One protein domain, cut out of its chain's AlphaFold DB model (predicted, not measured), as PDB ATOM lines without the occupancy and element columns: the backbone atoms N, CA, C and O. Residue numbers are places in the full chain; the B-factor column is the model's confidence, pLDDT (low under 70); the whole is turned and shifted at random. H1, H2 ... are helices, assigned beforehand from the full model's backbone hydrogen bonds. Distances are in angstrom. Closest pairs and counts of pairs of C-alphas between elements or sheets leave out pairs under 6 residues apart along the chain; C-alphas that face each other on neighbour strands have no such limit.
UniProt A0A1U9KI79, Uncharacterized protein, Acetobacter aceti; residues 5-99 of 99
ATOM      1  N   SER A   5      -1.910 -19.545  70.888       56.94
ATOM      2  CA  SER A   5      -2.950 -18.557  71.193       56.94
ATOM      3  C   SER A   5      -2.766 -17.851  72.545       56.94
ATOM      4  O   SER A   5      -3.091 -16.665  72.641       56.94
ATOM      5  N   ALA A   6      -2.204 -18.513  73.559       55.50
ATOM      6  CA  ALA A   6      -1.849 -17.909  74.841       55.50
ATOM      7  C   ALA A   6      -0.669 -16.932  74.700       55.50
ATOM      8  O   ALA A   6      -0.766 -15.807  75.189       55.50
ATOM      9  N   SER A   7       0.385 -17.287  73.950       58.56
ATOM     10  CA  SER A   7       1.513 -16.374  73.681       58.56
ATOM     11  C   SER A   7       1.079 -15.114  72.934       58.56
ATOM     12  O   SER A   7       1.430 -14.008  73.345       58.56
ATOM     13  N   LYS A   8       0.249 -15.257  71.889       59.78
ATOM     14  CA  LYS A   8      -0.297 -14.115  71.130       59.78
ATOM     15  C   LYS A   8      -1.144 -13.179  71.990       59.78
ATOM     16  O   LYS A   8      -1.072 -11.968  71.825       59.78
ATOM     17  N   SER A   9      -1.940 -13.735  72.901       61.00
ATOM     18  CA  SER A   9      -2.854 -12.953  73.747       61.00
ATOM     19  C   SER A   9      -2.169 -12.356  74.981       61.00
ATOM     20  O   SER A   9      -2.650 -11.369  75.540       61.00
ATOM     21  N   GLY A  10      -1.079 -12.982  75.434       57.53
ATOM     22  CA  GLY A  10      -0.331 -12.600  76.627       57.53
ATOM     23  C   GLY A  10       0.848 -11.657  76.378       57.53
ATOM     24  O   GLY A  10       1.320 -11.045  77.328       57.53
ATOM     25  N   GLY A  11       1.309 -11.520  75.130       59.16
ATOM     26  CA  GLY A  11       2.529 -10.768  74.807       59.16
ATOM     27  C   GLY A  11       3.820 -11.557  75.059       59.16
ATOM     28  O   GLY A  11       4.861 -10.962  75.311       59.16
ATOM     29  N   GLY A  12       3.744 -12.893  75.021       59.28
ATOM     30  CA  GLY A  12       4.881 -13.786  75.251       59.28
ATOM     31  C   GLY A  12       5.780 -13.969  74.021       59.28
ATOM     32  O   GLY A  12       5.474 -13.438  72.949       59.28
ATOM     33  N   PRO A  13       6.879 -14.741  74.142       60.34
ATOM     34  CA  PRO A  13       7.792 -14.992  73.031       60.34
ATOM     35  C   PRO A  13       7.048 -15.561  71.814       60.34
ATOM     36  O   PRO A  13       6.102 -16.347  71.946       60.34
ATOM     37  N   THR A  14       7.470 -15.147  70.614       61.81
ATOM     38  CA  THR A  14       6.910 -15.659  69.356       61.81
ATOM     39  C   THR A  14       7.092 -17.173  69.280       61.81
ATOM     40  O   THR A  14       7.962 -17.728  69.948       61.81
ATOM     41  N   ARG A  15       6.314 -17.849  68.422       62.00
ATOM     42  CA  ARG A  15       6.374 -19.309  68.206       62.00
ATOM     43  C   ARG A  15       7.802 -19.863  68.021       62.00
ATOM     44  O   ARG A  15       8.035 -21.030  68.298       62.00
ATOM     45  N   GLU A  16       8.733 -19.036  67.559       61.16
ATOM     46  CA  GLU A  16      10.122 -19.399  67.264       61.16
ATOM     47  C   GLU A  16      11.101 -19.114  68.416       61.16
ATOM     48  O   GLU A  16      12.216 -19.618  68.400       61.16
ATOM     49  N   LYS A  17      10.717 -18.291  69.403       65.88
ATOM     50  CA  LYS A  17      11.628 -17.742  70.428       65.88
ATOM     51  C   LYS A  17      11.309 -18.179  71.860       65.88
ATOM     52  O   LYS A  17      11.791 -17.569  72.810       65.88
ATOM     53  N   GLY A  18      10.448 -19.175  72.037       66.50
ATOM     54  CA  GLY A  18      10.008 -19.629  73.356       66.50
ATOM     55  C   GLY A  18      10.288 -21.116  73.610       66.50
ATOM     56  O   GLY A  18      10.438 -21.888  72.665       66.50
ATOM     57  N   PRO A  19      10.342 -21.532  74.886       71.75
ATOM     58  CA  PRO A  19      10.600 -22.919  75.271       71.75
ATOM     59  C   PRO A  19       9.476 -23.848  74.797       71.75
ATOM     60  O   PRO A  19       8.312 -23.654  75.161       71.75
ATOM     61  N   ALA A  20       9.798 -24.879  74.013       80.38
ATOM     62  CA  ALA A  20       8.855 -25.873  73.493       80.38
ATOM     63  C   ALA A  20       9.119 -27.260  74.095       80.38
ATOM     64  O   ALA A  20      10.257 -27.707  74.097       80.38
ATOM     65  N   ILE A  21       8.066 -27.933  74.575       84.00
ATOM     66  CA  ILE A  21       8.135 -29.356  74.925       84.00
ATOM     67  C   ILE A  21       7.768 -30.096  73.644       84.00
ATOM     68  O   ILE A  21       6.638 -29.973  73.166       84.00
ATOM     69  N   GLN A  22       8.740 -30.765  73.038       84.69
ATOM     70  CA  GLN A  22       8.515 -31.535  71.821       84.69
ATOM     71  C   GLN A  22       7.866 -32.874  72.177       84.69
ATOM     72  O   GLN A  22       8.335 -33.557  73.084       84.69
ATOM     73  N   MET A  23       6.793 -33.221  71.464       88.75
ATOM     74  CA  MET A  23       6.028 -34.457  71.634       88.75
ATOM     75  C   MET A  23       5.343 -34.848  70.318       88.75
ATOM     76  O   MET A  23       5.183 -34.009  69.423       88.75
ATOM     77  N   ASP A  24       4.927 -36.110  70.207       89.25
ATOM     78  CA  ASP A  24       4.164 -36.604  69.060       89.25
ATOM     79  C   ASP A  24       2.753 -36.000  69.015       89.25
ATOM     80  O   ASP A  24       2.200 -35.575  70.030       89.25
ATOM     81  N   LYS A  25       2.127 -35.989  67.831       86.88
ATOM     82  CA  LYS A  25       0.773 -35.430  67.666       86.88
ATOM     83  C   LYS A  25      -0.255 -36.128  68.558       86.88
ATOM     84  O   LYS A  25      -1.084 -35.443  69.135       86.88
ATOM     85  N   ALA A  26      -0.185 -37.456  68.659       88.50
ATOM     86  CA  ALA A  26      -1.102 -38.238  69.486       88.50
ATOM     87  C   ALA A  26      -1.010 -37.826  70.964       88.50
ATOM     88  O   ALA A  26      -2.024 -37.570  71.592       88.50
ATOM     89  N   ASP A  27       0.208 -37.647  71.472       88.00
ATOM     90  CA  ASP A  27       0.440 -37.207  72.847       88.00
ATOM     91  C   ASP A  27      -0.017 -35.760  73.084       88.00
ATOM     92  O   ASP A  27      -0.546 -35.420  74.139       88.00
ATOM     93  N   HIS A  28       0.162 -34.891  72.085       87.56
ATOM     94  CA  HIS A  28      -0.274 -33.499  72.162       87.56
ATOM     95  C   HIS A  28      -1.802 -33.370  72.231       87.56
ATOM     96  O   HIS A  28      -2.297 -32.443  72.875       87.56
ATOM     97  N   GLU A  29      -2.539 -34.293  71.603       88.69
ATOM     98  CA  GLU A  29      -4.008 -34.325  71.619       88.69
ATOM     99  C   GLU A  29      -4.586 -34.534  73.026       88.69
ATOM    100  O   GLU A  29      -5.672 -34.024  73.311       88.69
ATOM    101  N   ASP A  30      -3.836 -35.195  73.908       88.94
ATOM    102  CA  ASP A  30      -4.249 -35.504  75.281       88.94
ATOM    103  C   ASP A  30      -3.983 -34.360  76.276       88.94
ATOM    104  O   ASP A  30      -4.437 -34.414  77.418       88.94
ATOM    105  N   THR A  31      -3.265 -33.309  75.863       88.50
ATOM    106  CA  THR A  31      -2.946 -32.172  76.743       88.50
ATOM    107  C   THR A  31      -4.167 -31.288  77.000       88.50
ATOM    108  O   THR A  31      -4.973 -31.029  76.102       88.50
ATOM    109  N   ALA A  32      -4.276 -30.717  78.202       86.69
ATOM    110  CA  ALA A  32      -5.401 -29.856  78.580       86.69
ATOM    111  C   ALA A  32      -5.531 -28.609  77.692       86.69
ATOM    112  O   ALA A  32      -6.608 -28.023  77.574       86.69
ATOM    113  N   SER A  33      -4.439 -28.194  77.050       81.44
ATOM    114  CA  SER A  33      -4.409 -27.039  76.153       81.44
ATOM    115  C   SER A  33      -4.900 -27.332  74.724       81.44
ATOM    116  O   SER A  33      -5.068 -26.383  73.945       81.44
ATOM    117  N   TRP A  34      -5.143 -28.603  74.371       84.69
ATOM    118  CA  TRP A  34      -5.474 -29.033  73.014       84.69
ATOM    119  C   TRP A  34      -6.949 -28.829  72.633       84.69
ATOM    120  O   TRP A  34      -7.875 -28.936  73.436       84.69
ATOM    121  N   GLY A  35      -7.178 -28.532  71.351       85.31
ATOM    122  CA  GLY A  35      -8.515 -28.399  70.775       85.31
ATOM    123  C   GLY A  35      -9.260 -27.112  71.158       85.31
ATOM    124  O   GLY A  35      -8.688 -26.124  71.631       85.31
ATOM    125  N   SER A  36     -10.567 -27.107  70.902       85.38
ATOM    126  CA  SER A  36     -11.471 -25.959  71.085       85.38
ATOM    127  C   SER A  36     -12.507 -26.179  72.191       85.38
ATOM    128  O   SER A  36     -13.583 -25.588  72.161       85.38
ATOM    129  N   SER A  37     -12.229 -27.068  73.145       87.31
ATOM    130  CA  SER A  37     -13.123 -27.262  74.287       87.31
ATOM    131  C   SER A  37     -13.076 -26.045  75.220       87.31
ATOM    132  O   SER A  37     -12.068 -25.338  75.293       87.31
ATOM    133  N   ARG A  38     -14.153 -25.815  75.985       86.31
ATOM    134  CA  ARG A  38     -14.198 -24.740  76.995       86.31
ATOM    135  C   ARG A  38     -13.052 -24.855  78.006       86.31
ATOM    136  O   ARG A  38     -12.464 -23.846  78.377       86.31
ATOM    137  N   VAL A  39     -12.718 -26.082  78.409       84.75
ATOM    138  CA  VAL A  39     -11.612 -26.364  79.338       84.75
ATOM    139  C   VAL A  39     -10.280 -25.932  78.726       84.75
ATOM    140  O   VAL A  39      -9.522 -25.211  79.369       84.75
ATOM    141  N   ALA A  40     -10.037 -26.268  77.456       85.75
ATOM    142  CA  ALA A  40      -8.823 -25.857  76.760       85.75
ATOM    143  C   ALA A  40      -8.736 -24.336  76.573       85.75
ATOM    144  O   ALA A  40      -7.661 -23.745  76.669       85.75
ATOM    145  N   GLU A  41      -9.861 -23.658  76.343       86.69
ATOM    146  CA  GLU A  41      -9.888 -22.195  76.308       86.69
ATOM    147  C   GLU A  41      -9.565 -21.557  77.661       86.69
ATOM    148  O   GLU A  41      -8.802 -20.591  77.709       86.69
ATOM    149  N   GLU A  42     -10.126 -22.076  78.752       87.38
ATOM    150  CA  GLU A  42      -9.857 -21.603  80.115       87.38
ATOM    151  C   GLU A  42      -8.395 -21.825  80.507       87.38
ATOM    152  O   GLU A  42      -7.747 -20.896  80.992       87.38
ATOM    153  N   TYR A  43      -7.847 -22.996  80.181       87.12
ATOM    154  CA  TYR A  43      -6.439 -23.321  80.387       87.12
ATOM    155  C   TYR A  43      -5.522 -22.306  79.685       87.12
ATOM    156  O   TYR A  43      -4.626 -21.713  80.288       87.12
ATOM    157  N   ARG A  44      -5.807 -21.984  78.417       86.88
ATOM    158  CA  ARG A  44      -5.033 -20.987  77.658       86.88
ATOM    159  C   ARG A  44      -5.223 -19.559  78.162       86.88
ATOM    160  O   ARG A  44      -4.293 -18.758  78.079       86.88
ATOM    161  N   LYS A  45      -6.397 -19.214  78.700       87.31
ATOM    162  CA  LYS A  45      -6.623 -17.918  79.367       87.31
ATOM    163  C   LYS A  45      -5.779 -17.796  80.636       87.31
ATOM    164  O   LYS A  45      -5.198 -16.735  80.861       87.31
ATOM    165  N   GLN A  46      -5.666 -18.868  81.422       87.50
ATOM    166  CA  GLN A  46      -4.788 -18.913  82.593       87.50
ATOM    167  C   GLN A  46      -3.322 -18.725  82.188       87.50
ATOM    168  O   GLN A  46      -2.649 -17.850  82.737       87.50
ATOM    169  N   GLN A  47      -2.857 -19.455  81.169       85.25
ATOM    170  CA  GLN A  47      -1.519 -19.262  80.603       85.25
ATOM    171  C   GLN A  47      -1.305 -17.810  80.146       85.25
ATOM    172  O   GLN A  47      -0.318 -17.183  80.520       85.25
ATOM    173  N   ALA A  48      -2.245 -17.228  79.393       83.25
ATOM    174  CA  ALA A  48      -2.134 -15.856  78.896       83.25
ATOM    175  C   ALA A  48      -2.048 -14.814  80.025       83.25
ATOM    176  O   ALA A  48      -1.325 -13.827  79.887       83.25
ATOM    177  N   LYS A  49      -2.757 -15.017  81.144       87.19
ATOM    178  CA  LYS A  49      -2.673 -14.139  82.320       87.19
ATOM    179  C   LYS A  49      -1.280 -14.185  82.951       87.19
ATOM    180  O   LYS A  49      -0.692 -13.136  83.186       87.19
ATOM    181  N   LEU A  50      -0.740 -15.383  83.162       85.75
ATOM    182  CA  LEU A  50       0.601 -15.561  83.723       85.75
ATOM    183  C   LEU A  50       1.685 -14.966  82.809       85.75
ATOM    184  O   LEU A  50       2.616 -14.326  83.293       85.75
ATOM    185  N   ILE A  51       1.529 -15.094  81.486       82.69
ATOM    186  CA  ILE A  51       2.416 -14.455  80.503       82.69
ATOM    187  C   ILE A  51       2.387 -12.924  80.647       82.69
ATOM    188  O   ILE A  51       3.451 -12.311  80.693       82.69
ATOM    189  N   LYS A  52       1.202 -12.305  80.781       80.62
ATOM    190  CA  LYS A  52       1.078 -10.844  80.987       80.62
ATOM    191  C   LYS A  52       1.761 -10.363  82.265       80.62
ATOM    192  O   LYS A  52       2.245  -9.240  82.312       80.62
ATOM    193  N   GLU A  53       1.791 -11.207  83.290       84.19
ATOM    194  CA  GLU A  53       2.454 -10.934  84.567       84.19
ATOM    195  C   GLU A  53       3.972 -11.217  84.528       84.19
ATOM    196  O   GLU A  53       4.647 -11.060  85.542       84.19
ATOM    197  N   GLY A  54       4.531 -11.643  83.386       80.75
ATOM    198  CA  GLY A  54       5.953 -11.988  83.243       80.75
ATOM    199  C   GLY A  54       6.344 -13.329  83.877       80.75
ATOM    200  O   GLY A  54       7.528 -13.660  83.985       80.75
ATOM    201  N   LYS A  55       5.362 -14.139  84.281       85.25
ATOM    202  CA  LYS A  55       5.543 -15.398  85.018       85.25
ATOM    203  C   LYS A  55       5.727 -16.594  84.085       85.25
ATOM    204  O   LYS A  55       5.024 -17.597  84.168       85.25
ATOM    205  N   TYR A  56       6.699 -16.502  83.184       81.19
ATOM    206  CA  TYR A  56       6.947 -17.521  82.157       81.19
ATOM    207  C   TYR A  56       7.267 -18.910  82.724       81.19
ATOM    208  O   TYR A  56       6.823 -19.916  82.175       81.19
ATOM    209  N   MET A  57       7.990 -18.973  83.844       85.25
ATOM    210  CA  MET A  57       8.278 -20.246  84.513       85.25
ATOM    211  C   MET A  57       7.029 -20.881  85.121       85.25
ATOM    212  O   MET A  57       6.906 -22.100  85.085       85.25
ATOM    213  N   GLU A  58       6.087 -20.081  85.630       88.88
ATOM    214  CA  GLU A  58       4.819 -20.604  86.157       88.88
ATOM    215  C   GLU A  58       3.956 -21.176  85.029       88.88
ATOM    216  O   GLU A  58       3.356 -22.231  85.191       88.88
ATOM    217  N   VAL A  59       3.953 -20.532  83.857       86.62
ATOM    218  CA  VAL A  59       3.266 -21.046  82.660       86.62
ATOM    219  C   VAL A  59       3.818 -22.411  82.253       86.62
ATOM    220  O   VAL A  59       3.050 -23.334  82.002       86.62
ATOM    221  N   LEU A  60       5.147 -22.545  82.213       86.81
ATOM    222  CA  LEU A  60       5.792 -23.815  81.889       86.81
ATOM    223  C   LEU A  60       5.519 -24.877  82.961       86.81
ATOM    224  O   LEU A  60       5.341 -26.044  82.630       86.81
ATOM    225  N   GLN A  61       5.461 -24.484  84.235       90.38
ATOM    226  CA  GLN A  61       5.149 -25.402  85.327       90.38
ATOM    227  C   GLN A  61       3.718 -25.939  85.228       90.38
ATOM    228  O   GLN A  61       3.519 -27.135  85.417       90.38
ATOM    229  N   VAL A  62       2.755 -25.085  84.867       89.62
ATOM    230  CA  VAL A  62       1.366 -25.489  84.602       89.62
ATOM    231  C   VAL A  62       1.318 -26.564  83.507       89.62
ATOM    232  O   VAL A  62       0.704 -27.605  83.719       89.62
ATOM    233  N   ASP A  63       2.055 -26.382  82.405       89.06
ATOM    234  CA  ASP A  63       2.162 -27.398  81.343       89.06
ATOM    235  C   ASP A  63       2.816 -28.697  81.828       89.06
ATOM    236  O   ASP A  63       2.358 -29.787  81.506       89.06
ATOM    237  N   ILE A  64       3.874 -28.609  82.632       91.00
ATOM    238  CA  ILE A  64       4.547 -29.789  83.190       91.00
ATOM    239  C   ILE A  64       3.612 -30.583  84.108       91.00
ATOM    240  O   ILE A  64       3.656 -31.814  84.112       91.00
ATOM    241  N   ASP A  65       2.794 -29.900  84.903       92.81
ATOM    242  CA  ASP A  65       1.883 -30.553  85.837       92.81
ATOM    243  C   ASP A  65       0.712 -31.232  85.111       92.81
ATOM    244  O   ASP A  65       0.329 -32.337  85.504       92.81
ATOM    245  N   ASP A  66       0.239 -30.660  83.998       92.50
ATOM    246  CA  ASP A  66      -0.681 -31.334  83.072       92.50
ATOM    247  C   ASP A  66      -0.076 -32.653  82.560       92.50
ATOM    248  O   ASP A  66      -0.666 -33.722  82.736       92.50
ATOM    249  N   LEU A  67       1.171 -32.629  82.073       92.06
ATOM    250  CA  LEU A  67       1.861 -33.836  81.594       92.06
ATOM    251  C   LEU A  67       2.092 -34.887  82.697       92.06
ATOM    252  O   LEU A  67       2.106 -36.087  82.425       92.06
ATOM    253  N   LYS A  68       2.269 -34.485  83.959       93.88
ATOM    254  CA  LYS A  68       2.361 -35.446  85.076       93.88
ATOM    255  C   LYS A  68       1.018 -36.103  85.391       93.88
ATOM    256  O   LYS A  68       1.006 -37.232  85.895       93.88
ATOM    257  N   SER A  69      -0.084 -35.390  85.148       93.62
ATOM    258  CA  SER A  69      -1.445 -35.858  85.426       93.62
ATOM    259  C   SER A  69      -1.937 -36.886  84.403       93.62
ATOM    260  O   SER A  69      -2.702 -37.784  84.757       93.62
ATOM    261  N   ILE A  70      -1.437 -36.815  83.166       92.44
ATOM    262  CA  ILE A  70      -1.760 -37.761  82.098       92.44
ATOM    263  C   ILE A  70      -0.945 -39.044  82.302       92.44
ATOM    264  O   ILE A  70       0.289 -39.030  82.271       92.44
ATOM    265  N   LYS A  71      -1.644 -40.160  82.531       94.12
ATOM    266  CA  LYS A  71      -1.064 -41.489  82.764       94.12
ATOM    267  C   LYS A  71      -1.429 -42.444  81.635       94.12
ATOM    268  O   LYS A  71      -2.583 -42.508  81.220       94.12
ATOM    269  N   PHE A  72      -0.450 -43.219  81.193       90.31
ATOM    270  CA  PHE A  72      -0.631 -44.303  80.241       90.31
ATOM    271  C   PHE A  72      -1.001 -45.610  80.949       90.31
ATOM    272  O   PHE A  72      -0.866 -45.753  82.168       90.31
ATOM    273  N   GLN A  73      -1.465 -46.589  80.170       90.00
ATOM    274  CA  GLN A  73      -1.896 -47.896  80.683       90.00
ATOM    275  C   GLN A  73      -0.770 -48.677  81.374       90.00
ATOM    276  O   GLN A  73      -1.041 -49.464  82.277       90.00
ATOM    277  N   ASP A  74       0.481 -48.451  80.975       92.25
ATOM    278  CA  ASP A  74       1.669 -49.072  81.569       92.25
ATOM    279  C   ASP A  74       2.124 -48.401  82.883       92.25
ATOM    280  O   ASP A  74       3.114 -48.816  83.484       92.25
ATOM    281  N   GLY A  75       1.400 -47.376  83.348       90.31
ATOM    282  CA  GLY A  75       1.693 -46.631  84.572       90.31
ATOM    283  C   GLY A  75       2.687 -45.480  84.395       90.31
ATOM    284  O   GLY A  75       2.888 -44.711  85.342       90.31
ATOM    285  N   THR A  76       3.275 -45.311  83.208       92.75
ATOM    286  CA  THR A  76       4.126 -44.153  82.900       92.75
ATOM    287  C   THR A  76       3.280 -42.888  82.734       92.75
ATOM    288  O   THR A  76       2.100 -42.951  82.387       92.75
ATOM    289  N   SER A  77       3.842 -41.714  83.030       94.62
ATOM    290  CA  SER A  77       3.188 -40.436  82.710       94.62
ATOM    291  C   SER A  77       3.655 -39.849  81.386       94.62
ATOM    292  O   SER A  77       4.753 -40.146  80.914       94.62
ATOM    293  N   MET A  78       2.853 -38.937  80.831       93.50
ATOM    294  CA  MET A  78       3.268 -38.100  79.702       93.50
ATOM    295  C   MET A  78       4.554 -37.327  80.034       93.50
ATOM    296  O   MET A  78       5.438 -37.188  79.190       93.50
ATOM    297  N   TYR A  79       4.713 -36.916  81.296       94.56
ATOM    298  CA  TYR A  79       5.963 -36.357  81.804       94.56
ATOM    299  C   TYR A  79       7.143 -37.334  81.683       94.56
ATOM    300  O   TYR A  79       8.199 -36.946  81.193       94.56
ATOM    301  N   ASP A  80       6.984 -38.594  82.101       94.44
ATOM    302  CA  ASP A  80       8.071 -39.585  82.057       94.44
ATOM    303  C   ASP A  80       8.500 -39.887  80.617       94.44
ATOM    304  O   ASP A  80       9.696 -40.008  80.340       94.44
ATOM    305  N   LYS A  81       7.525 -39.951  79.700       93.31
ATOM    306  CA  LYS A  81       7.747 -40.171  78.266       93.31
ATOM    307  C   LYS A  81       8.541 -39.033  77.615       93.31
ATOM    308  O   LYS A  81       9.399 -39.301  76.779       93.31
ATOM    309  N   HIS A  82       8.303 -37.785  78.028       92.94
ATOM    310  CA  HIS A  82       8.899 -36.575  77.431       92.94
ATOM    311  C   HIS A  82       9.917 -35.867  78.336       92.94
ATOM    312  O   HIS A  82      10.247 -34.702  78.122       92.94
ATOM    313  N   LYS A  83      10.446 -36.548  79.359       93.25
ATOM    314  CA  LYS A  83      11.291 -35.940  80.404       93.25
ATOM    315  C   LYS A  83      12.484 -35.137  79.862       93.25
ATOM    316  O   LYS A  83      12.839 -34.108  80.437       93.25
ATOM    317  N   ASP A  84      13.087 -35.594  78.765       92.81
ATOM    318  CA  ASP A  84      14.286 -34.981  78.195       92.81
ATOM    319  C   ASP A  84      13.932 -33.671  77.473       92.81
ATOM    320  O   ASP A  84      14.535 -32.636  77.756       92.81
ATOM    321  N   THR A  85      12.869 -33.659  76.660       89.00
ATOM    322  CA  THR A  85      12.390 -32.440  75.978       89.00
ATOM    323  C   THR A  85      11.788 -31.436  76.967       89.00
ATOM    324  O   THR A  85      11.904 -30.223  76.787       89.00
ATOM    325  N   ILE A  86      11.204 -31.916  78.071       91.19
ATOM    326  CA  ILE A  86      10.775 -31.074  79.197       91.19
ATOM    327  C   ILE A  86      11.979 -30.405  79.862       91.19
ATOM    328  O   ILE A  86      11.943 -29.205  80.143       91.19
ATOM    329  N   LYS A  87      13.061 -31.150  80.107       91.62
ATOM    330  CA  LYS A  87      14.285 -30.606  80.701       91.62
ATOM    331  C   LYS A  87      14.905 -29.528  79.810       91.62
ATOM    332  O   LYS A  87      15.230 -28.453  80.314       91.62
ATOM    333  N   GLU A  88      14.992 -29.772  78.506       88.38
ATOM    334  CA  GLU A  88      15.461 -28.785  77.526       88.38
ATOM    335  C   GLU A  88      14.592 -27.519  77.531       88.38
ATOM    336  O   GLU A  88      15.113 -26.401  77.575       88.38
ATOM    337  N   ALA A  89      13.263 -27.671  77.573       87.81
ATOM    338  CA  ALA A  89      12.341 -26.542  77.662       87.81
ATOM    339  C   ALA A  89      12.559 -25.712  78.942       87.81
ATOM    340  O   ALA A  89      12.547 -24.481  78.883       87.81
ATOM    341  N   ILE A  90      12.799 -26.359  80.090       88.94
ATOM    342  CA  ILE A  90      13.107 -25.688  81.365       88.94
ATOM    343  C   ILE A  90      14.440 -24.937  81.285       88.94
ATOM    344  O   ILE A  90      14.537 -23.794  81.738       88.94
ATOM    345  N   GLU A  91      15.479 -25.562  80.734       87.44
ATOM    346  CA  GLU A  91      16.801 -24.947  80.600       87.44
ATOM    347  C   GLU A  91      16.762 -23.731  79.669       87.44
ATOM    348  O   GLU A  91      17.273 -22.665  80.028       87.44
ATOM    349  N   TYR A  92      16.066 -23.840  78.534       82.50
ATOM    350  CA  TYR A  92      15.846 -22.715  77.631       82.50
ATOM    351  C   TYR A  92      15.055 -21.590  78.306       82.50
ATOM    352  O   TYR A  92      15.456 -20.428  78.230       82.50
ATOM    353  N   ALA A  93      13.975 -21.916  79.026       82.69
ATOM    354  CA  ALA A  93      13.176 -20.929  79.750       82.69
ATOM    355  C   ALA A  93      14.022 -20.139  80.762       82.69
ATOM    356  O   ALA A  93      13.954 -18.910  80.800       82.69
ATOM    357  N   ARG A  94      14.889 -20.824  81.522       83.75
ATOM    358  CA  ARG A  94      15.834 -20.184  82.454       83.75
ATOM    359  C   ARG A  94      16.858 -19.298  81.748       83.75
ATOM    360  O   ARG A  94      17.260 -18.290  82.317       83.75
ATOM    361  N   CYS A  95      17.313 -19.686  80.559       79.62
ATOM    362  CA  CYS A  95      18.248 -18.887  79.771       79.62
ATOM    363  C   CYS A  95      17.596 -17.580  79.299       79.62
ATOM    364  O   CYS A  95      18.159 -16.507  79.488       79.62
ATOM    365  N   VAL A  96      16.376 -17.658  78.756       73.38
ATOM    366  CA  VAL A  96      15.645 -16.483  78.258       73.38
ATOM    367  C   VAL A  96      15.270 -15.521  79.385       73.38
ATOM    368  O   VAL A  96      15.349 -14.319  79.191       73.38
ATOM    369  N   GLN A  97      14.909 -16.021  80.569       68.19
ATOM    370  CA  GLN A  97      14.479 -15.175  81.691       68.19
ATOM    371  C   GLN A  97      15.630 -14.444  82.412       68.19
ATOM    372  O   GLN A  97      15.376 -13.569  83.237       68.19
ATOM    373  N   LYS A  98      16.886 -14.833  82.153       60.41
ATOM    374  CA  LYS A  98      18.089 -14.182  82.700       60.41
ATOM    375  C   LYS A  98      18.609 -13.029  81.832       60.41
ATOM    376  O   LYS A  98      19.493 -12.313  82.298       60.41
ATOM    377  N   ASN A  99      18.105 -12.896  80.605       47.47
ATOM    378  CA  ASN A  99      18.449 -11.830  79.659       47.47
ATOM    379  C   ASN A  99      17.362 -10.753  79.643       47.47
ATOM    380  O   ASN A  99      17.718  -9.596  79.341       47.47
TER     381      ASN A  99
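What this domain is: This is residues 5 to 99 of the 99 residues of an uncharacterized protein of Acetobacter aceti (UniProt A0A1U9KI79). Three long helices, H3, H4 and H6, stand side by side in a loose layer with H4 in the middle; the stretch 11 to 24 runs over one face, between short H1 and H2. The printed part has 95 residues, six named helices, H1 to H6 in chain order, and no named strand: all helix. It is compact, with a radius of gyration of the C-alphas of 13.2 A, spanning 40 by 31 by 19 A.

Where its parts are: H3, residues 38 to 52, measures 21.0 A from C-alpha 38 at (-14.198, -24.740, 76.995). H6, residues 83 to 97, measures 21.0 A, ending at C-alpha 97 (14.479, -15.175, 81.691). H4, residues 56 to 69, measures 20.4 A. H1 is residues 5 to 10, H2 25 to 29, H5 78 to 81.

How they stand to each other: H4 is the hub. H3 and H4 form a helical hairpin, opposite ways at a shallow tilt of 30 degrees; their closest C-alphas, Gln 47 and Val 59, are 5.5 A apart. H6 touches H4, opposite ways at a shallow 13 degrees, closest C-alphas Met 57 and Ala 93, 6.9 A. H4 touches H5 with residues 64 to 69 of H4 alone; their closest C-alphas, Leu 67 and Tyr 79, are 4.8 A apart. H1 touches H3, closest C-alphas Gly 10 and Ala 48, 4.4 A. H2 touches no helix. Every O i to N i+4 pair is within hydrogen-bond range in H1, H2, H3, H4 and H6; H5 is too short for one.

The domain as a whole: The C-alphas farthest apart, Gln 73 and Asn 99, are 41.4 A apart. The printed part has no cut; the link H1 to H2 is long. pLDDT is under 70 at residues 5 to 18 and 97 to 99.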